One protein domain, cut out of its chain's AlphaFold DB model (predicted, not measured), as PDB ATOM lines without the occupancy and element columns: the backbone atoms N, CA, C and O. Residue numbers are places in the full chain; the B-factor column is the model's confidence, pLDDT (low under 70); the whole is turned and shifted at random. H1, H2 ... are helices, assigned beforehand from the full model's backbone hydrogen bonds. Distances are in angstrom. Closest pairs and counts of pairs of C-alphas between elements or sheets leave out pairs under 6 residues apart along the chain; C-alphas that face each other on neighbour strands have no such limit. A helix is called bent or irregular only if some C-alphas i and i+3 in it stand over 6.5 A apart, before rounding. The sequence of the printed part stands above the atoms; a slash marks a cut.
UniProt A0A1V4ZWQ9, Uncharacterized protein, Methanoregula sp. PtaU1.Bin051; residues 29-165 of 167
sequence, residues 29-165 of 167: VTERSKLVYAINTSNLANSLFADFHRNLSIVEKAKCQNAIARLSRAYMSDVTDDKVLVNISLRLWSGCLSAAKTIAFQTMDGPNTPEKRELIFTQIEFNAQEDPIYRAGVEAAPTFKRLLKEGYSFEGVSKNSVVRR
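Overview. This is residues 29 to 165 of the 167 residues of an uncharacterized protein of Methanoregula sp. PtaU1.Bin051 (UniProt A0A1V4ZWQ9). One long helix, H4, runs through the middle of the domain, and H1 and H6 cross it as they pack on it. Near H4's first residues H3 stands crosswise, with H2 folded alongside H3 as a hairpin; from H4's other end H5 folds back along it, and the chain then turns into H6. A tail with no named element, residues 148 to 165, follows H6. The printed part has 137 residues with six named helices, H1 to H6 in order along the chain, and no named strand; its class is all helix. It is compact, with a radius of gyration of the C-alphas of 15.2 A and spans of 41 by 34 by 30 A.

Arrangement. Start at H4, residues 82 to 103, the hub, which touches four other helices. H6, residues 132 to 147, touches it at a steep tilt of 57 degrees, the same way; their closest C-alphas, of Cys 96 and Gly 137, are 4.1 A apart. H1, residues 29 to 40, touches residues 89 to 96 of H4 alone, about perpendicular at 83 degrees, closest at the C-alphas of Val 36 and Trp 93, 5.3 A. H1 also touches H6, about perpendicular at 85 degrees, with the C-alphas of Ser 33 and Phe 144 closest at 4.9 A. H3, residues 58 to 72, touches residues 82 to 89 of H4 alone, about perpendicular at 83 degrees; look at the C-alphas of Ala 69 and Asp 82, the closest, 5.3 A apart. H2, residues 44 to 52, forms a helical hairpin with H3 at a shallow tilt of 28 degrees; H2 touches residues 60 to 64 of H3 alone, closest at the C-alphas of Leu 44 and Cys 64, 6.6 A. H5, residues 114 to 130, forms a hairpin with H4, opposite ways at a shallow tilt of 22 degrees; it touches residues 95 to 103 of H4 alone, closest at the C-alphas of Thr 102 and Arg 117, 5.8 A. H2 and H4 are apart, as are H3 and H5. In H1, H2, H3 and H4 every O i to N i+4 pair is within hydrogen-bond range; in H5 12 of 13 are, in H6 10 of 12.

Along the chain. Find C-alpha 82 at (24.852, 0.354, -32.167); from there H4 runs 31.3 A to C-alpha 103 at (-5.799, 2.089, -26.235). H5 measures 24.6 A from C-alpha 114 to 130, with a kink of 29 degrees near residue 121. H6 covers 22.5 A from C-alpha 132 to 147, with a kink of 42 degrees near residue 141; it is irregular, C-alphas 139 and 142 being 7.3 A apart. H3 measures 20.7 A from C-alpha 58 to 72. H1 has 12 residues and begins at C-alpha 29, (5.056, 6.941, -38.257); H2 has 9.

Size, cuts and confidence. The two C-alphas farthest apart, of Val 59 and Lys 159, are 43.7 A apart. The printed part has no cut and no long link. In the short link from H4 to H5, look for residues 106 to 107 paired antiparallel with residues 110 to 111. The mean pLDDT of the printed part is 95.1, and no printed residue is under 70.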
ATOM      1  N   VAL A  29       5.746   7.759 -39.267       97.94
ATOM      2  CA  VAL A  29       5.056   6.941 -38.257       97.94
ATOM      3  C   VAL A  29       4.932   5.470 -38.669       97.94
ATOM      4  O   VAL A  29       4.958   4.579 -37.817       97.94
ATOM      5  N   THR A  30       4.844   5.198 -39.969       97.81
ATOM      6  CA  THR A  30       4.803   3.846 -40.522       97.81
ATOM      7  C   THR A  30       6.123   3.124 -40.272       97.81
ATOM      8  O   THR A  30       6.103   2.000 -39.768       97.81
ATOM      9  N   GLU A  31       7.262   3.772 -40.525       98.19
ATOM     10  CA  GLU A  31       8.584   3.184 -40.269       98.19
ATOM     11  C   GLU A  31       8.823   2.945 -38.774       98.19
ATOM     12  O   GLU A  31       9.270   1.862 -38.389       98.19
ATOM     13  N   ARG A  32       8.390   3.877 -37.911       98.44
ATOM     14  CA  ARG A  32       8.379   3.663 -36.452       98.44
ATOM     15  C   ARG A  32       7.603   2.404 -36.070       98.44
ATOM     16  O   ARG A  32       8.114   1.564 -35.332       98.44
ATOM     17  N   SER A  33       6.386   2.241 -36.595       97.94
ATOM     18  CA  SER A  33       5.545   1.079 -36.280       97.94
ATOM     19  C   SER A  33       6.146  -0.246 -36.766       97.94
ATOM     20  O   SER A  33       6.069  -1.248 -36.052       97.94
ATOM     21  N   LYS A  34       6.800  -0.256 -37.938       98.25
ATOM     22  CA  LYS A  34       7.474  -1.444 -38.486       98.25
ATOM     23  C   LYS A  34       8.689  -1.842 -37.653       98.25
ATOM     24  O   LYS A  34       8.848  -3.026 -37.359       98.25
ATOM     25  N   LEU A  35       9.507  -0.872 -37.235       98.19
ATOM     26  CA  LEU A  35      10.635  -1.118 -36.337       98.19
ATOM     27  C   LEU A  35      10.150  -1.711 -35.009       98.19
ATOM     28  O   LEU A  35      10.658  -2.744 -34.568       98.19
ATOM     29  N   VAL A  36       9.128  -1.100 -34.396       98.06
ATOM     30  CA  VAL A  36       8.539  -1.612 -33.151       98.06
ATOM     31  C   VAL A  36       8.017  -3.034 -33.336       98.06
ATOM     32  O   VAL A  36       8.277  -3.874 -32.481       98.06
ATOM     33  N   TYR A  37       7.342  -3.335 -34.447       97.06
ATOM     34  CA  TYR A  37       6.886  -4.690 -34.761       97.06
ATOM     35  C   TYR A  37       8.041  -5.687 -34.861       97.06
ATOM     36  O   TYR A  37       8.013  -6.711 -34.176       97.06
ATOM     37  N   ALA A  38       9.088  -5.363 -35.623       96.38
ATOM     38  CA  ALA A  38      10.261  -6.222 -35.765       96.38
ATOM     39  C   ALA A  38      10.922  -6.519 -34.407       96.38
ATOM     40  O   ALA A  38      11.224  -7.672 -34.092       96.38
ATOM     41  N   ILE A  39      11.072  -5.497 -33.560       95.06
ATOM     42  CA  ILE A  39      11.609  -5.653 -32.202       95.06
ATOM     43  C   ILE A  39      10.653  -6.458 -31.315       95.06
ATOM     44  O   ILE A  39      11.100  -7.328 -30.570       95.06
ATOM     45  N   ASN A  40       9.347  -6.207 -31.387       92.50
ATOM     46  CA  ASN A  40       8.355  -6.887 -30.555       92.50
ATOM     47  C   ASN A  40       8.267  -8.391 -30.854       92.50
ATOM     48  O   ASN A  40       7.973  -9.174 -29.959       92.50
ATOM     49  N   THR A  41       8.556  -8.795 -32.094       82.56
ATOM     50  CA  THR A  41       8.665 -10.212 -32.486       82.56
ATOM     51  C   THR A  41      10.001 -10.862 -32.112       82.56
ATOM     52  O   THR A  41      10.182 -12.061 -32.313       82.56
ATOM     53  N   SER A  42      10.949 -10.096 -31.571       78.81
ATOM     54  CA  SER A  42      12.202 -10.640 -31.051       78.81
ATOM     55  C   SER A  42      12.019 -11.228 -29.645       78.81
ATOM     56  O   SER A  42      11.007 -11.022 -28.980       78.81
ATOM     57  N   ASN A  43      13.055 -11.893 -29.129       84.62
ATOM     58  CA  ASN A  43      13.089 -12.376 -27.744       84.62
ATOM     59  C   ASN A  43      13.161 -11.250 -26.686       84.62
ATOM     60  O   ASN A  43      13.349 -11.553 -25.507       84.62
ATOM     61  N   LEU A  44      13.012  -9.973 -27.074       91.62
ATOM     62  CA  LEU A  44      13.093  -8.821 -26.176       91.62
ATOM     63  C   LEU A  44      12.186  -8.981 -24.953       91.62
ATOM     64  O   LEU A  44      12.676  -8.880 -23.835       91.62
ATOM     65  N   ALA A  45      10.893  -9.266 -25.139       90.62
ATOM     66  CA  ALA A  45       9.948  -9.356 -24.023       90.62
ATOM     67  C   ALA A  45      10.372 -10.402 -22.974       90.62
ATOM     68  O   ALA A  45      10.293 -10.139 -21.775       90.62
ATOM     69  N   ASN A  46      10.906 -11.544 -23.418       91.56
ATOM     70  CA  ASN A  46      11.423 -12.587 -22.529       91.56
ATOM     71  C   ASN A  46      12.671 -12.113 -21.771       91.56
ATOM     72  O   ASN A  46      12.789 -12.353 -20.570       91.56
ATOM     73  N   SER A  47      13.589 -11.413 -22.447       93.50
ATOM     74  CA  SER A  47      14.780 -10.850 -21.801       93.50
ATOM     75  C   SER A  47      14.424  -9.770 -20.776       93.50
ATOM     76  O   SER A  47      14.976  -9.774 -19.679       93.50
ATOM     77  N   LEU A  48      13.479  -8.880 -21.095       93.94
ATOM     78  CA  LEU A  48      13.006  -7.840 -20.175       93.94
ATOM     79  C   LEU A  48      12.359  -8.453 -18.929       93.94
ATOM     80  O   LEU A  48      12.675  -8.051 -17.809       93.94
ATOM     81  N   PHE A  49      11.513  -9.469 -19.116       92.81
ATOM     82  CA  PHE A  49      10.874 -10.181 -18.014       92.81
ATOM     83  C   PHE A  49      11.896 -10.885 -17.109       92.81
ATOM     84  O   PHE A  49      11.794 -10.810 -15.881       92.81
ATOM     85  N   ALA A  50      12.902 -11.542 -17.695       92.88
ATOM     86  CA  ALA A  50      13.979 -12.181 -16.942       92.88
ATOM     87  C   ALA A  50      14.814 -11.160 -16.149       92.88
ATOM     88  O   ALA A  50      15.130 -11.401 -14.985       92.88
ATOM     89  N   ASP A  51      15.125 -10.003 -16.737       93.88
ATOM     90  CA  ASP A  51      15.890  -8.935 -16.077       93.88
ATOM     91  C   ASP A  51      15.109  -8.281 -14.935       93.88
ATOM     92  O   ASP A  51      15.670  -8.033 -13.868       93.88
ATOM     93  N   PHE A  52      13.797  -8.082 -15.103       92.38
ATOM     94  CA  PHE A  52      12.918  -7.616 -14.028       92.38
ATOM     95  C   PHE A  52      12.981  -8.534 -12.794       92.38
ATOM     96  O   PHE A  52      13.054  -8.051 -11.666       92.38
ATOM     97  N   HIS A  53      13.059  -9.851 -13.007       92.50
ATOM     98  CA  HIS A  53      13.225 -10.850 -11.945       92.50
ATOM     99  C   HIS A  53      14.689 -11.095 -11.542       92.50
ATOM    100  O   HIS A  53      14.961 -12.024 -10.788       92.50
ATOM    101  N   ARG A  54      15.634 -10.268 -12.021       90.19
ATOM    102  CA  ARG A  54      17.085 -10.379 -11.767       90.19
ATOM    103  C   ARG A  54      17.693 -11.724 -12.177       90.19
ATOM    104  O   ARG A  54      18.709 -12.143 -11.633       90.19
ATOM    105  N   ASN A  55      17.086 -12.362 -13.169       90.94
ATOM    106  CA  ASN A  55      17.483 -13.662 -13.702       90.94
ATOM    107  C   ASN A  55      18.167 -13.553 -15.072       90.94
ATOM    108  O   ASN A  55      18.380 -14.571 -15.722       90.94
ATOM    109  N   LEU A  56      18.490 -12.340 -15.530       94.06
ATOM    110  CA  LEU A  56      19.207 -12.120 -16.783       94.06
ATOM    111  C   LEU A  56      20.669 -11.766 -16.501       94.06
ATOM    112  O   LEU A  56      20.965 -10.797 -15.801       94.06
ATOM    113  N   SER A  57      21.595 -12.533 -17.069       95.56
ATOM    114  CA  SER A  57      23.018 -12.211 -16.982       95.56
ATOM    115  C   SER A  57      23.383 -11.010 -17.861       95.56
ATOM    116  O   SER A  57      22.745 -10.725 -18.879       95.56
ATOM    117  N   ILE A  58      24.494 -10.345 -17.529       94.06
ATOM    118  CA  ILE A  58      25.052  -9.250 -18.343       94.06
ATOM    119  C   ILE A  58      25.320  -9.715 -19.785       94.06
ATOM    120  O   ILE A  58      25.082  -8.974 -20.736       94.06
ATOM    121  N   VAL A  59      25.767 -10.963 -19.962       96.25
ATOM    122  CA  VAL A  59      26.043 -11.548 -21.284       96.25
ATOM    123  C   VAL A  59      24.756 -11.730 -22.093       96.25
ATOM    124  O   VAL A  59      24.741 -11.448 -23.291       96.25
ATOM    125  N   GLU A  60      23.667 -12.180 -21.473       95.75
ATOM    126  CA  GLU A  60      22.370 -12.329 -22.150       95.75
ATOM    127  C   GLU A  60      21.740 -10.978 -22.484       95.75
ATOM    128  O   GLU A  60      21.233 -10.806 -23.596       95.75
ATOM    129  N   LYS A  61      21.847  -9.999 -21.577       95.62
ATOM    130  CA  LYS A  61      21.452  -8.610 -21.843       95.62
ATOM    131  C   LYS A  61      22.195  -8.049 -23.052       95.62
ATOM    132  O   LYS A  61      21.555  -7.573 -23.986       95.62
ATOM    133  N   ALA A  62      23.522  -8.192 -23.092       95.94
ATOM    134  CA  ALA A  62      24.339  -7.747 -24.220       95.94
ATOM    135  C   ALA A  62      23.974  -8.471 -25.530       95.94
ATOM    136  O   ALA A  62      23.863  -7.837 -26.577       95.94
ATOM    137  N   LYS A  63      23.716  -9.788 -25.491       95.94
ATOM    138  CA  LYS A  63      23.232 -10.545 -26.662       95.94
ATOM    139  C   LYS A  63      21.893 -10.010 -27.175       95.94
ATOM    140  O   LYS A  63      21.731  -9.864 -28.387       95.94
ATOM    141  N   CYS A  64      20.959  -9.708 -26.275       96.56
ATOM    142  CA  CYS A  64      19.670  -9.119 -26.627       96.56
ATOM    143  C   CYS A  64      19.855  -7.734 -27.267       96.56
ATOM    144  O   CYS A  64      19.359  -7.495 -28.367       96.56
ATOM    145  N   GLN A  65      20.658  -6.862 -26.651       96.69
ATOM    146  CA  GLN A  65      20.970  -5.531 -27.184       96.69
ATOM    147  C   GLN A  65      21.636  -5.603 -28.569       96.69
ATOM    148  O   GLN A  65      21.204  -4.915 -29.489       96.69
ATOM    149  N   ASN A  66      22.597  -6.506 -28.777       96.56
ATOM    150  CA  ASN A  66      23.220  -6.712 -30.090       96.56
ATOM    151  C   ASN A  66      22.213  -7.200 -31.146       96.56
ATOM    152  O   ASN A  66      22.274  -6.792 -32.308       96.56
ATOM    153  N   ALA A  67      21.262  -8.059 -30.762       96.56
ATOM    154  CA  ALA A  67      20.197  -8.498 -31.661       96.56
ATOM    155  C   ALA A  67      19.266  -7.337 -32.048       96.56
ATOM    156  O   ALA A  67      18.918  -7.214 -33.224       96.56
ATOM    157  N   ILE A  68      18.922  -6.467 -31.089       97.44
ATOM    158  CA  ILE A  68      18.152  -5.239 -31.337       97.44
ATOM    159  C   ILE A  68      18.918  -4.328 -32.295       97.44
ATOM    160  O   ILE A  68      18.337  -3.919 -33.295       97.44
ATOM    161  N   ALA A  69      20.204  -4.052 -32.051       97.38
ATOM    162  CA  ALA A  69      21.025  -3.210 -32.927       97.38
ATOM    163  C   ALA A  69      21.014  -3.728 -34.374       97.38
ATOM    164  O   ALA A  69      20.699  -2.993 -35.311       97.38
ATOM    165  N   ARG A  70      21.261  -5.036 -34.547       96.06
ATOM    166  CA  ARG A  70      21.268  -5.693 -35.859       96.06
ATOM    167  C   ARG A  70      19.926  -5.578 -36.585       96.06
ATOM    168  O   ARG A  70      19.924  -5.285 -37.775       96.06
ATOM    169  N   LEU A  71      18.809  -5.815 -35.893       96.62
ATOM    170  CA  LEU A  71      17.463  -5.673 -36.466       96.62
ATOM    171  C   LEU A  71      17.159  -4.213 -36.825       96.62
ATOM    172  O   LEU A  71      16.636  -3.927 -37.898       96.62
ATOM    173  N   SER A  72      17.519  -3.292 -35.935       97.31
ATOM    174  CA  SER A  72      17.170  -1.874 -36.041       97.31
ATOM    175  C   SER A  72      17.905  -1.166 -37.180       97.31
ATOM    176  O   SER A  72      17.378  -0.210 -37.744       97.31
ATOM    177  N   ARG A  73      19.083  -1.664 -37.576       97.00
ATOM    178  CA  ARG A  73      19.880  -1.101 -38.675       97.00
ATOM    179  C   ARG A  73      19.140  -1.076 -40.018       97.00
ATOM    180  O   ARG A  73      19.392  -0.190 -40.823       97.00
ATOM    181  N   ALA A  74      18.198  -1.994 -40.248       96.56
ATOM    182  CA  ALA A  74      17.371  -1.996 -41.458       96.56
ATOM    183  C   ALA A  74      16.386  -0.808 -41.535       96.56
ATOM    184  O   ALA A  74      15.897  -0.501 -42.617       96.56
ATOM    185  N   TYR A  75      16.114  -0.146 -40.406       97.81
ATOM    186  CA  TYR A  75      15.152   0.957 -40.278       97.81
ATOM    187  C   TYR A  75      15.821   2.309 -39.976       97.81
ATOM    188  O   TYR A  75      15.182   3.355 -40.055       97.81
ATOM    189  N   MET A  76      17.101   2.298 -39.599       97.44
ATOM    190  CA  MET A  76      17.879   3.472 -39.187       97.44
ATOM    191  C   MET A  76      19.233   3.496 -39.893       97.44
ATOM    192  O   MET A  76      20.282   3.365 -39.266       97.44
ATOM    193  N   SER A  77      19.217   3.632 -41.221       94.00
ATOM    194  CA  SER A  77      20.442   3.673 -42.033       94.00
ATOM    195  C   SER A  77      21.317   4.902 -41.764       94.00
ATOM    196  O   SER A  77      22.498   4.893 -42.093       94.00
ATOM    197  N   ASP A  78      20.740   5.957 -41.188       96.06
ATOM    198  CA  ASP A  78      21.401   7.206 -40.804       96.06
ATOM    199  C   ASP A  78      22.012   7.173 -39.389       96.06
ATOM    200  O   ASP A  78      22.625   8.152 -38.966       96.06
ATOM    201  N   VAL A  79      21.904   6.051 -38.665       97.56
ATOM    202  CA  VAL A  79      22.507   5.859 -37.337       97.56
ATOM    203  C   VAL A  79      23.546   4.739 -37.393       97.56
ATOM    204  O   VAL A  79      23.219   3.572 -37.606       97.56
ATOM    205  N   THR A  80      24.816   5.081 -37.172       96.25
ATOM    206  CA  THR A  80      25.938   4.128 -37.276       96.25
ATOM    207  C   THR A  80      26.339   3.488 -35.948       96.25
ATOM    208  O   THR A  80      26.975   2.438 -35.955       96.25
ATOM    209  N   ASP A  81      26.014   4.119 -34.818       97.88
ATOM    210  CA  ASP A  81      26.370   3.632 -33.481       97.88
ATOM    211  C   ASP A  81      25.304   2.659 -32.951       97.88
ATOM    212  O   ASP A  81      24.147   3.027 -32.736       97.88
ATOM    213  N   ASP A  82      25.715   1.417 -32.688       97.75
ATOM    214  CA  ASP A  82      24.852   0.354 -32.167       97.75
ATOM    215  C   ASP A  82      24.248   0.691 -30.806       97.75
ATOM    216  O   ASP A  82      23.089   0.364 -30.543       97.75
ATOM    217  N   LYS A  83      24.987   1.403 -29.953       98.00
ATOM    218  CA  LYS A  83      24.482   1.854 -28.658       98.00
ATOM    219  C   LYS A  83      23.317   2.827 -28.841       98.00
ATOM    220  O   LYS A  83      22.322   2.738 -28.118       98.00
ATOM    221  N   VAL A  84      23.420   3.722 -29.825       98.25
ATOM    222  CA  VAL A  84      22.369   4.691 -30.171       98.25
ATOM    223  C   VAL A  84      21.173   3.986 -30.811       98.25
ATOM    224  O   VAL A  84      20.043   4.255 -30.403       98.25
ATOM    225  N   LEU A  85      21.402   3.028 -31.721       98.12
ATOM    226  CA  LEU A  85      20.340   2.195 -32.307       98.12
ATOM    227  C   LEU A  85      19.509   1.509 -31.215       98.12
ATOM    228  O   LEU A  85      18.284   1.597 -31.223       98.12
ATOM    229  N   VAL A  86      20.165   0.857 -30.250       98.38
ATOM    230  CA  VAL A  86      19.474   0.157 -29.155       98.38
ATOM    231  C   VAL A  86      18.722   1.134 -28.256       98.38
ATOM    232  O   VAL A  86      17.578   0.865 -27.895       98.38
ATOM    233  N   ASN A  87      19.334   2.272 -27.918       98.62
ATOM    234  CA  ASN A  87      18.712   3.303 -27.089       98.62
ATOM    235  C   ASN A  87      17.414   3.835 -27.734       98.62
ATOM    236  O   ASN A  87      16.358   3.803 -27.096       98.62
ATOM    237  N   ILE A  88      17.460   4.211 -29.020       98.62
ATOM    238  CA  ILE A  88      16.278   4.654 -29.780       98.62
ATOM    239  C   ILE A  88      15.212   3.561 -29.791       98.62
ATOM    240  O   ILE A  88      14.060   3.802 -29.427       98.62
ATOM    241  N   SER A  89      15.604   2.347 -30.174       98.44
ATOM    242  CA  SER A  89      14.704   1.208 -30.328       98.44
ATOM    243  C   SER A  89      13.961   0.853 -29.042       98.44
ATOM    244  O   SER A  89      12.756   0.614 -29.080       98.44
ATOM    245  N   LEU A  90      14.644   0.860 -27.894       98.50
ATOM    246  CA  LEU A  90      14.031   0.556 -26.599       98.50
ATOM    247  C   LEU A  90      13.054   1.648 -26.138       98.50
ATOM    248  O   LEU A  90      11.964   1.316 -25.669       98.50
ATOM    249  N   ARG A  91      13.401   2.936 -26.298       98.69
ATOM    250  CA  ARG A  91      12.504   4.061 -25.957       98.69
ATOM    251  C   ARG A  91      11.262   4.064 -26.844       98.69
ATOM    252  O   ARG A  91      10.144   4.157 -26.336       98.69
ATOM    253  N   LEU A  92      11.457   3.882 -28.152       98.56
ATOM    254  CA  LEU A  92      10.381   3.836 -29.140       98.56
ATOM    255  C   LEU A  92       9.445   2.650 -28.881       98.56
ATOM    256  O   LEU A  92       8.224   2.819 -28.860       98.56
ATOM    257  N   TRP A  93      10.011   1.462 -28.637       98.38
ATOM    258  CA  TRP A  93       9.251   0.262 -28.285       98.38
ATOM    259  C   TRP A  93       8.463   0.463 -26.989       98.38
ATOM    260  O   TRP A  93       7.266   0.185 -26.972       98.38
ATOM    261  N   SER A  94       9.094   1.009 -25.942       98.12
ATOM    262  CA  SER A  94       8.445   1.255 -24.649       98.12
ATOM    263  C   SER A  94       7.251   2.205 -24.790       98.12
ATOM    264  O   SER A  94       6.140   1.846 -24.404       98.12
ATOM    265  N   GLY A  95       7.432   3.360 -25.444       98.31
ATOM    266  CA  GLY A  95       6.348   4.320 -25.672       98.31
ATOM    267  C   GLY A  95       5.206   3.753 -26.513       98.31
ATOM    268  O   GLY A  95       4.035   3.877 -26.146       98.31
ATOM    269  N   CYS A  96       5.540   3.064 -27.608       98.44
ATOM    270  CA  CYS A  96       4.543   2.469 -28.492       98.44
ATOM    271  C   CYS A  96       3.734   1.380 -27.789       98.44
ATOM    272  O   CYS A  96       2.508   1.379 -27.875       98.44
ATOM    273  N   LEU A  97       4.386   0.458 -27.078       97.44
ATOM    274  CA  LEU A  97       3.709  -0.661 -26.424       97.44
ATOM    275  C   LEU A  97       2.920  -0.206 -25.195       97.44
ATOM    276  O   LEU A  97       1.823  -0.724 -24.984       97.44
ATOM    277  N   SER A  98       3.414   0.775 -24.426       97.19
ATOM    278  CA  SER A  98       2.640   1.403 -23.346       97.19
ATOM    279  C   SER A  98       1.317   1.948 -23.883       97.19
ATOM    280  O   SER A  98       0.252   1.532 -23.436       97.19
ATOM    281  N   ALA A  99       1.369   2.807 -24.903       97.62
ATOM    282  CA  ALA A  99       0.171   3.421 -25.460       97.62
ATOM    283  C   ALA A  99      -0.730   2.415 -26.187       97.62
ATOM    284  O   ALA A  99      -1.942   2.428 -25.980       97.62
ATOM    285  N   ALA A 100      -0.157   1.504 -26.980       97.00
ATOM    286  CA  ALA A 100      -0.906   0.486 -27.713       97.00
ATOM    287  C   ALA A 100      -1.675  -0.444 -26.765       97.00
ATOM    288  O   ALA A 100      -2.841  -0.750 -27.026       97.00
ATOM    289  N   LYS A 101      -1.063  -0.877 -25.653       95.06
ATOM    290  CA  LYS A 101      -1.767  -1.679 -24.643       95.06
ATOM    291  C   LYS A 101      -2.896  -0.898 -23.988       95.06
ATOM    292  O   LYS A 101      -3.951  -1.479 -23.770       95.06
ATOM    293  N   THR A 102      -2.708   0.391 -23.720       95.56
ATOM    294  CA  THR A 102      -3.733   1.222 -23.079       95.56
ATOM    295  C   THR A 102      -4.919   1.505 -24.003       95.56
ATOM    296  O   THR A 102      -6.059   1.395 -23.565       95.56
ATOM    297  N   ILE A 103      -4.699   1.811 -25.287       96.44
ATOM    298  CA  ILE A 103      -5.799   2.089 -26.235       96.44
ATOM    299  C   ILE A 103      -6.514   0.826 -26.737       96.44
ATOM    300  O   ILE A 103      -7.578   0.932 -27.342       96.44
ATOM    301  N   ALA A 104      -5.968  -0.370 -26.505       94.94
ATOM    302  CA  ALA A 104      -6.638  -1.622 -26.858       94.94
ATOM    303  C   ALA A 104      -8.009  -1.731 -26.169       94.94
ATOM    304  O   ALA A 104      -8.172  -1.250 -25.048       94.94
ATOM    305  N   PHE A 105      -8.986  -2.392 -26.801       88.50
ATOM    306  CA  PHE A 105     -10.301  -2.624 -26.182       88.50
ATOM    307  C   PHE A 105     -10.217  -3.486 -24.915       88.50
ATOM    308  O   PHE A 105     -10.923  -3.242 -23.936       88.50
ATOM    309  N   GLN A 106      -9.324  -4.473 -24.924       86.62
ATOM    310  CA  GLN A 106      -9.114  -5.411 -23.829       86.62
ATOM    311  C   GLN A 106      -7.634  -5.778 -23.714       86.62
ATOM    312  O   GLN A 106      -6.901  -5.766 -24.706       86.62
ATOM    313  N   THR A 107      -7.220  -6.126 -22.503       77.88
ATOM    314  CA  THR A 107      -5.947  -6.786 -22.204       77.88
ATOM    315  C   THR A 107      -6.224  -8.185 -21.647       77.88
ATOM    316  O   THR A 107      -7.377  -8.595 -21.504       77.88
ATOM    317  N   MET A 108      -5.165  -8.924 -21.305       75.00
ATOM    318  CA  MET A 108      -5.289 -10.192 -20.574       75.00
ATOM    319  C   MET A 108      -5.958 -10.017 -19.197       75.00
ATOM    320  O   MET A 108      -6.528 -10.971 -18.678       75.00
ATOM    321  N   ASP A 109      -5.946  -8.798 -18.646       74.94
ATOM    322  CA  ASP A 109      -6.538  -8.441 -17.349       74.94
ATOM    323  C   ASP A 109      -7.997  -7.949 -17.475       74.94
ATOM    324  O   ASP A 109      -8.588  -7.446 -16.514       74.94
ATOM    325  N   GLY A 110      -8.582  -8.057 -18.673       83.88
ATOM    326  CA  GLY A 110      -9.956  -7.670 -18.978       83.88
ATOM    327  C   GLY A 110     -10.079  -6.353 -19.757       83.88
ATOM    328  O   GLY A 110      -9.120  -5.880 -20.369       83.88
ATOM    329  N   PRO A 111     -11.278  -5.745 -19.783       87.81
ATOM    330  CA  PRO A 111     -11.522  -4.533 -20.556       87.81
ATOM    331  C   PRO A 111     -10.679  -3.342 -20.082       87.81
ATOM    332  O   PRO A 111     -10.565  -3.066 -18.876       87.81
ATOM    333  N   ASN A 112     -10.162  -2.584 -21.050       89.19
ATOM    334  CA  ASN A 112      -9.669  -1.231 -20.810       89.19
ATOM    335  C   ASN A 112     -10.858  -0.276 -20.883       89.19
ATOM    336  O   ASN A 112     -11.345   0.050 -21.969       89.19
ATOM    337  N   THR A 113     -11.338   0.162 -19.724       93.44
ATOM    338  CA  THR A 113     -12.405   1.163 -19.640       93.44
ATOM    339  C   THR A 113     -11.849   2.567 -19.915       93.44
ATOM    340  O   THR A 113     -10.630   2.769 -19.827       93.44
ATOM    341  N   PRO A 114     -12.701   3.550 -20.252       94.75
ATOM    342  CA  PRO A 114     -12.280   4.943 -20.385       94.75
ATOM    343  C   PRO A 114     -11.520   5.475 -19.162       94.75
ATOM    344  O   PRO A 114     -10.464   6.082 -19.321       94.75
ATOM    345  N   GLU A 115     -11.978   5.163 -17.949       94.25
ATOM    346  CA  GLU A 115     -11.375   5.629 -16.690       94.25
ATOM    347  C   GLU A 115      -9.976   5.030 -16.488       94.25
ATOM    348  O   GLU A 115      -9.040   5.718 -16.079       94.25
ATOM    349  N   LYS A 116      -9.799   3.744 -16.833       91.88
ATOM    350  CA  LYS A 116      -8.473   3.106 -16.821       91.88
ATOM    351  C   LYS A 116      -7.534   3.768 -17.826       91.88
ATOM    352  O   LYS A 116      -6.363   3.981 -17.511       91.88
ATOM    353  N   ARG A 117      -8.029   4.086 -19.030       94.69
ATOM    354  CA  ARG A 117      -7.229   4.770 -20.054       94.69
ATOM    355  C   ARG A 117      -6.793   6.148 -19.581       94.69
ATOM    356  O   ARG A 117      -5.607   6.440 -19.687       94.69
ATOM    357  N   GLU A 118      -7.699   6.939 -19.017       94.88
ATOM    358  CA  GLU A 118      -7.403   8.272 -18.479       94.88
ATOM    359  C   GLU A 118      -6.300   8.227 -17.412       94.88
ATOM    360  O   GLU A 118      -5.289   8.935 -17.508       94.88
ATOM    361  N   LEU A 119      -6.443   7.320 -16.440       93.50
ATOM    362  CA  LEU A 119      -5.475   7.149 -15.361       93.50
ATOM    363  C   LEU A 119      -4.086   6.771 -15.893       93.50
ATOM    364  O   LEU A 119      -3.083   7.367 -15.498       93.50
ATOM    365  N   ILE A 120      -4.010   5.792 -16.798       93.81
ATOM    366  CA  ILE A 120      -2.728   5.309 -17.332       93.81
ATOM    367  C   ILE A 120      -2.089   6.353 -18.258       93.81
ATOM    368  O   ILE A 120      -0.871   6.548 -18.209       93.81
ATOM    369  N   PHE A 121      -2.884   7.062 -19.067       95.56
ATOM    370  CA  PHE A 121      -2.355   8.084 -19.970       95.56
ATOM    371  C   PHE A 121      -1.722   9.259 -19.235       95.56
ATOM    372  O   PHE A 121      -0.781   9.834 -19.767       95.56
ATOM    373  N   THR A 122      -2.134   9.561 -18.001       93.25
ATOM    374  CA  THR A 122      -1.448  10.575 -17.181       93.25
ATOM    375  C   THR A 122       0.053  10.277 -17.054       93.25
ATOM    376  O   THR A 122       0.881  11.165 -17.252       93.25
ATOM    377  N   GLN A 123       0.426   9.013 -16.818       94.31
ATOM    378  CA  GLN A 123       1.834   8.611 -16.737       94.31
ATOM    379  C   GLN A 123       2.513   8.549 -18.113       94.31
ATOM    380  O   GLN A 123       3.679   8.921 -18.240       94.31
ATOM    381  N   ILE A 124       1.804   8.070 -19.141       96.81
ATOM    382  CA  ILE A 124       2.342   7.996 -20.510       96.81
ATOM    383  C   ILE A 124       2.681   9.399 -21.023       96.81
ATOM    384  O   ILE A 124       3.753   9.591 -21.590       96.81
ATOM    385  N   GLU A 125       1.800  10.375 -20.798       96.12
ATOM    386  CA  GLU A 125       2.016  11.765 -21.202       96.12
ATOM    387  C   GLU A 125       3.172  12.404 -20.433       96.12
ATOM    388  O   GLU A 125       3.994  13.078 -21.048       96.12
ATOM    389  N   PHE A 126       3.300  12.140 -19.128       95.50
ATOM    390  CA  PHE A 126       4.458  12.592 -18.354       95.50
ATOM    391  C   PHE A 126       5.774  12.065 -18.950       95.50
ATOM    392  O   PHE A 126       6.681  12.837 -19.249       95.50
ATOM    393  N   ASN A 127       5.856  10.761 -19.232       95.56
ATOM    394  CA  ASN A 127       7.048  10.173 -19.850       95.56
ATOM    395  C   ASN A 127       7.305  10.728 -21.264       95.56
ATOM    396  O   ASN A 127       8.452  10.932 -21.654       95.56
ATOM    397  N   ALA A 128       6.247  10.988 -22.037       97.25
ATOM    398  CA  ALA A 128       6.346  11.559 -23.378       97.25
ATOM    399  C   ALA A 128       6.772  13.040 -23.385       97.25
ATOM    400  O   ALA A 128       7.284  13.526 -24.394       97.25
ATOM    401  N   GLN A 129       6.564  13.776 -22.293       96.62
ATOM    402  CA  GLN A 129       7.083  15.139 -22.155       96.62
ATOM    403  C   GLN A 129       8.601  15.140 -21.944       96.62
ATOM    404  O   GLN A 129       9.292  15.959 -22.546       96.62
ATOM    405  N   GLU A 130       9.111  14.186 -21.165       95.88
ATOM    406  CA  GLU A 130      10.531  14.094 -20.804       95.88
ATOM    407  C   GLU A 130      11.394  13.390 -21.866       95.88
ATOM    408  O   GLU A 130      12.592  13.653 -21.977       95.88
ATOM    409  N   ASP A 131      10.809  12.489 -22.661       97.75
ATOM    410  CA  ASP A 131      11.543  11.679 -23.633       97.75
ATOM    411  C   ASP A 131      10.929  11.768 -25.047       97.75
ATOM    412  O   ASP A 131       9.890  11.155 -25.324       97.75
ATOM    413  N   PRO A 132      11.584  12.475 -25.992       97.31
ATOM    414  CA  PRO A 132      11.059  12.672 -27.341       97.31
ATOM    415  C   PRO A 132      10.990  11.381 -28.170       97.31
ATOM    416  O   PRO A 132      10.128  11.271 -29.045       97.31
ATOM    417  N   ILE A 133      11.847  10.388 -27.909       98.50
ATOM    418  CA  ILE A 133      11.790   9.098 -28.609       98.50
ATOM    419  C   ILE A 133      10.659   8.241 -28.045       98.50
ATOM    420  O   ILE A 133       9.906   7.636 -28.812       98.50
ATOM    421  N   TYR A 134      10.485   8.232 -26.720       98.56
ATOM    422  CA  TYR A 134       9.326   7.596 -26.092       98.56
ATOM    423  C   TYR A 134       8.025   8.202 -26.628       98.56
ATOM    424  O   TYR A 134       7.138   7.473 -27.075       98.56
ATOM    425  N   ARG A 135       7.942   9.538 -26.693       98.44
ATOM    426  CA  ARG A 135       6.829  10.267 -27.316       98.44
ATOM    427  C   ARG A 135       6.585   9.840 -28.756       98.44
ATOM    428  O   ARG A 135       5.445   9.563 -29.121       98.44
ATOM    429  N   ALA A 136       7.639   9.759 -29.569       98.62
ATOM    430  CA  ALA A 136       7.529   9.287 -30.945       98.62
ATOM    431  C   ALA A 136       6.998   7.844 -31.019       98.62
ATOM    432  O   ALA A 136       6.310   7.500 -31.981       98.62
ATOM    433  N   GLY A 137       7.276   7.022 -30.002       98.56
ATOM    434  CA  GLY A 137       6.693   5.695 -29.826       98.56
ATOM    435  C   GLY A 137       5.198   5.760 -29.522       98.56
ATOM    436  O   GLY A 137       4.416   5.099 -30.202       98.56
ATOM    437  N   VAL A 138       4.781   6.595 -28.563       98.62
ATOM    438  CA  VAL A 138       3.358   6.802 -28.217       98.62
ATOM    439  C   VAL A 138       2.552   7.218 -29.449       98.62
ATOM    440  O   VAL A 138       1.500   6.647 -29.722       98.62
ATOM    441  N   GLU A 139       3.071   8.159 -30.241       98.56
ATOM    442  CA  GLU A 139       2.459   8.594 -31.504       98.56
ATOM    443  C   GLU A 139       2.278   7.450 -32.523       98.56
ATOM    444  O   GLU A 139       1.356   7.493 -33.336       98.56
ATOM    445  N   ALA A 140       3.145   6.432 -32.500       98.56
ATOM    446  CA  ALA A 140       3.108   5.307 -33.434       98.56
ATOM    447  C   ALA A 140       2.121   4.197 -33.034       98.56
ATOM    448  O   ALA A 140       1.827   3.320 -33.852       98.56
ATOM    449  N   ALA A 141       1.580   4.230 -31.813       98.31
ATOM    450  CA  ALA A 141       0.738   3.165 -31.278       98.31
ATOM    451  C   ALA A 141      -0.527   2.849 -32.108       98.31
ATOM    452  O   ALA A 141      -0.783   1.661 -32.327       98.31
ATOM    453  N   PRO A 142      -1.303   3.825 -32.629       98.38
ATOM    454  CA  PRO A 142      -2.456   3.509 -33.479       98.38
ATOM    455  C   PRO A 142      -2.043   2.848 -34.799       98.38
ATOM    456  O   PRO A 142      -2.637   1.854 -35.215       98.38
ATOM    457  N   THR A 143      -0.971   3.339 -35.433       98.31
ATOM    458  CA  THR A 143      -0.407   2.732 -36.651       98.31
ATOM    459  C   THR A 143       0.074   1.307 -36.390       98.31
ATOM    460  O   THR A 143      -0.190   0.415 -37.193       98.31
ATOM    461  N   PHE A 144       0.699   1.059 -35.239       98.12
ATOM    462  CA  PHE A 144       1.086  -0.281 -34.807       98.12
ATOM    463  C   PHE A 144      -0.125  -1.207 -34.608       98.12
ATOM    464  O   PHE A 144      -0.116  -2.338 -35.092       98.12
ATOM    465  N   LYS A 145      -1.213  -0.730 -33.985       97.31
ATOM    466  CA  LYS A 145      -2.465  -1.502 -33.873       97.31
ATOM    467  C   LYS A 145      -3.074  -1.836 -35.235       97.31
ATOM    468  O   LYS A 145      -3.465  -2.981 -35.460       97.31
ATOM    469  N   ARG A 146      -3.079  -0.884 -36.176       97.00
ATOM    470  CA  ARG A 146      -3.506  -1.135 -37.565       97.00
ATOM    471  C   ARG A 146      -2.641  -2.180 -38.261       97.00
ATOM    472  O   ARG A 146      -3.187  -3.050 -38.934       97.00
ATOM    473  N   LEU A 147      -1.320  -2.123 -38.080       96.38
ATOM    474  CA  LEU A 147      -0.390  -3.117 -38.622       96.38
ATOM    475  C   LEU A 147      -0.725  -4.531 -38.119       96.38
ATOM    476  O   LEU A 147      -0.691  -5.483 -38.896       96.38
ATOM    477  N   LEU A 148      -1.124  -4.653 -36.849       95.88
ATOM    478  CA  LEU A 148      -1.592  -5.905 -36.243       95.88
ATOM    479  C   LEU A 148      -3.041  -6.281 -36.603       95.88
ATOM    480  O   LEU A 148      -3.484  -7.372 -36.254       95.88
ATOM    481  N   LYS A 149      -3.776  -5.412 -37.310       96.25
ATOM    482  CA  LYS A 149      -5.221  -5.538 -37.581       96.25
ATOM    483  C   LYS A 149      -6.064  -5.636 -36.302       96.25
ATOM    484  O   LYS A 149      -7.087  -6.316 -36.269       96.25
ATOM    485  N   GLU A 150      -5.640  -4.935 -35.255       94.25
ATOM    486  CA  GLU A 150      -6.321  -4.874 -33.964       94.25
ATOM    487  C   GLU A 150      -7.115  -3.572 -33.810       94.25
ATOM    488  O   GLU A 150      -6.643  -2.487 -34.157       94.25
ATOM    489  N   GLY A 151      -8.317  -3.669 -33.240       93.81
ATOM    490  CA  GLY A 151      -9.127  -2.503 -32.889       93.81
ATOM    491  C   GLY A 151      -8.646  -1.795 -31.615       93.81
ATOM    492  O   GLY A 151      -8.043  -2.405 -30.729       93.81
ATOM    493  N   TYR A 152      -8.939  -0.499 -31.511       96.69
ATOM    494  CA  TYR A 152      -8.608   0.342 -30.357       96.69
ATOM    495  C   TYR A 152      -9.663   1.432 -30.131       96.69
ATOM    496  O   TYR A 152     -10.454   1.750 -31.019       96.69
ATOM    497  N   SER A 153      -9.650   2.024 -28.936       95.94
ATOM    498  CA  SER A 153     -10.469   3.173 -28.560       95.94
ATOM    499  C   SER A 153      -9.620   4.247 -27.894       95.94
ATOM    500  O   SER A 153      -8.739   3.965 -27.082       95.94
ATOM    501  N   PHE A 154      -9.941   5.500 -28.207       96.81
ATOM    502  CA  PHE A 154      -9.386   6.659 -27.519       96.81
ATOM    503  C   PHE A 154     -10.329   7.230 -26.454       96.81
ATOM    504  O   PHE A 154     -10.053   8.290 -25.899       96.81
ATOM    505  N   GLU A 155     -11.476   6.611 -26.185       95.94
ATOM    506  CA  GLU A 155     -12.385   7.091 -25.140       95.94
ATOM    507  C   GLU A 155     -11.672   7.115 -23.778       95.94
ATOM    508  O   GLU A 155     -11.022   6.137 -23.419       95.94
ATOM    509  N   GLY A 156     -11.737   8.228 -23.045       94.19
ATOM    510  CA  GLY A 156     -10.946   8.442 -21.822       94.19
ATOM    511  C   GLY A 156      -9.509   8.933 -22.055       94.19
ATOM    512  O   GLY A 156      -8.822   9.308 -21.116       94.19
ATOM    513  N   VAL A 157      -9.035   9.009 -23.303       96.19
ATOM    514  CA  VAL A 157      -7.751   9.651 -23.634       96.19
ATOM    515  C   VAL A 157      -7.984  11.122 -23.972       96.19
ATOM    516  O   VAL A 157      -8.825  11.428 -24.824       96.19
ATOM    517  N   SER A 158      -7.208  12.034 -23.375       95.50
ATOM    518  CA  SER A 158      -7.269  13.477 -23.668       95.50
ATOM    519  C   SER A 158      -7.235  13.764 -25.173       95.50
ATOM    520  O   SER A 158      -6.487  13.130 -25.918       95.50
ATOM    521  N   LYS A 159      -8.022  14.743 -25.639       94.75
ATOM    522  CA  LYS A 159      -8.044  15.156 -27.058       94.75
ATOM    523  C   LYS A 159      -6.699  15.710 -27.540       94.75
ATOM    524  O   LYS A 159      -6.412  15.613 -28.726       94.75
ATOM    525  N   ASN A 160      -5.885  16.225 -26.619       94.75
ATOM    526  CA  ASN A 160      -4.562  16.783 -26.903       94.75
ATOM    527  C   ASN A 160      -3.428  15.754 -26.733       94.75
ATOM    528  O   ASN A 160      -2.263  16.114 -26.863       94.75
ATOM    529  N   SER A 161      -3.755  14.496 -26.414       96.44
ATOM    530  CA  SER A 161      -2.771  13.425 -26.241       96.44
ATOM    531  C   SER A 161      -2.007  13.154 -27.534       96.44
ATOM    532  O   SER A 161      -2.594  13.088 -28.620       96.44
ATOM    533  N   VAL A 162      -0.701  12.911 -27.413       96.88
ATOM    534  CA  VAL A 162       0.170  12.641 -28.567       96.88
ATOM    535  C   VAL A 162      -0.193  11.337 -29.287       96.88
ATOM    536  O   VAL A 162       0.025  11.230 -30.494       96.88
ATOM    537  N   VAL A 163      -0.848  10.378 -28.613       97.50
ATOM    538  CA  VAL A 163      -1.330   9.135 -29.253       97.50
ATOM    539  C   VAL A 163      -2.371   9.405 -30.343       97.50
ATOM    540  O   VAL A 163      -2.538   8.605 -31.256       97.50
ATOM    541  N   ARG A 164      -3.077  10.541 -30.275       97.06
ATOM    542  CA  ARG A 164      -4.116  10.919 -31.243       97.06
ATOM    543  C   ARG A 164      -3.565  11.628 -32.478       97.06
ATOM    544  O   ARG A 164      -4.351  12.023 -33.333       97.06
ATOM    545  N   ARG A 165      -2.244  11.821 -32.580       94.62
ATOM    546  CA  ARG A 165      -1.624  12.565 -33.689       94.62
ATOM    547  C   ARG A 165      -1.776  11.859 -35.038       94.62
ATOM    548  O   ARG A 165      -1.942  12.531 -36.050       94.62
TER     549      ARG A 165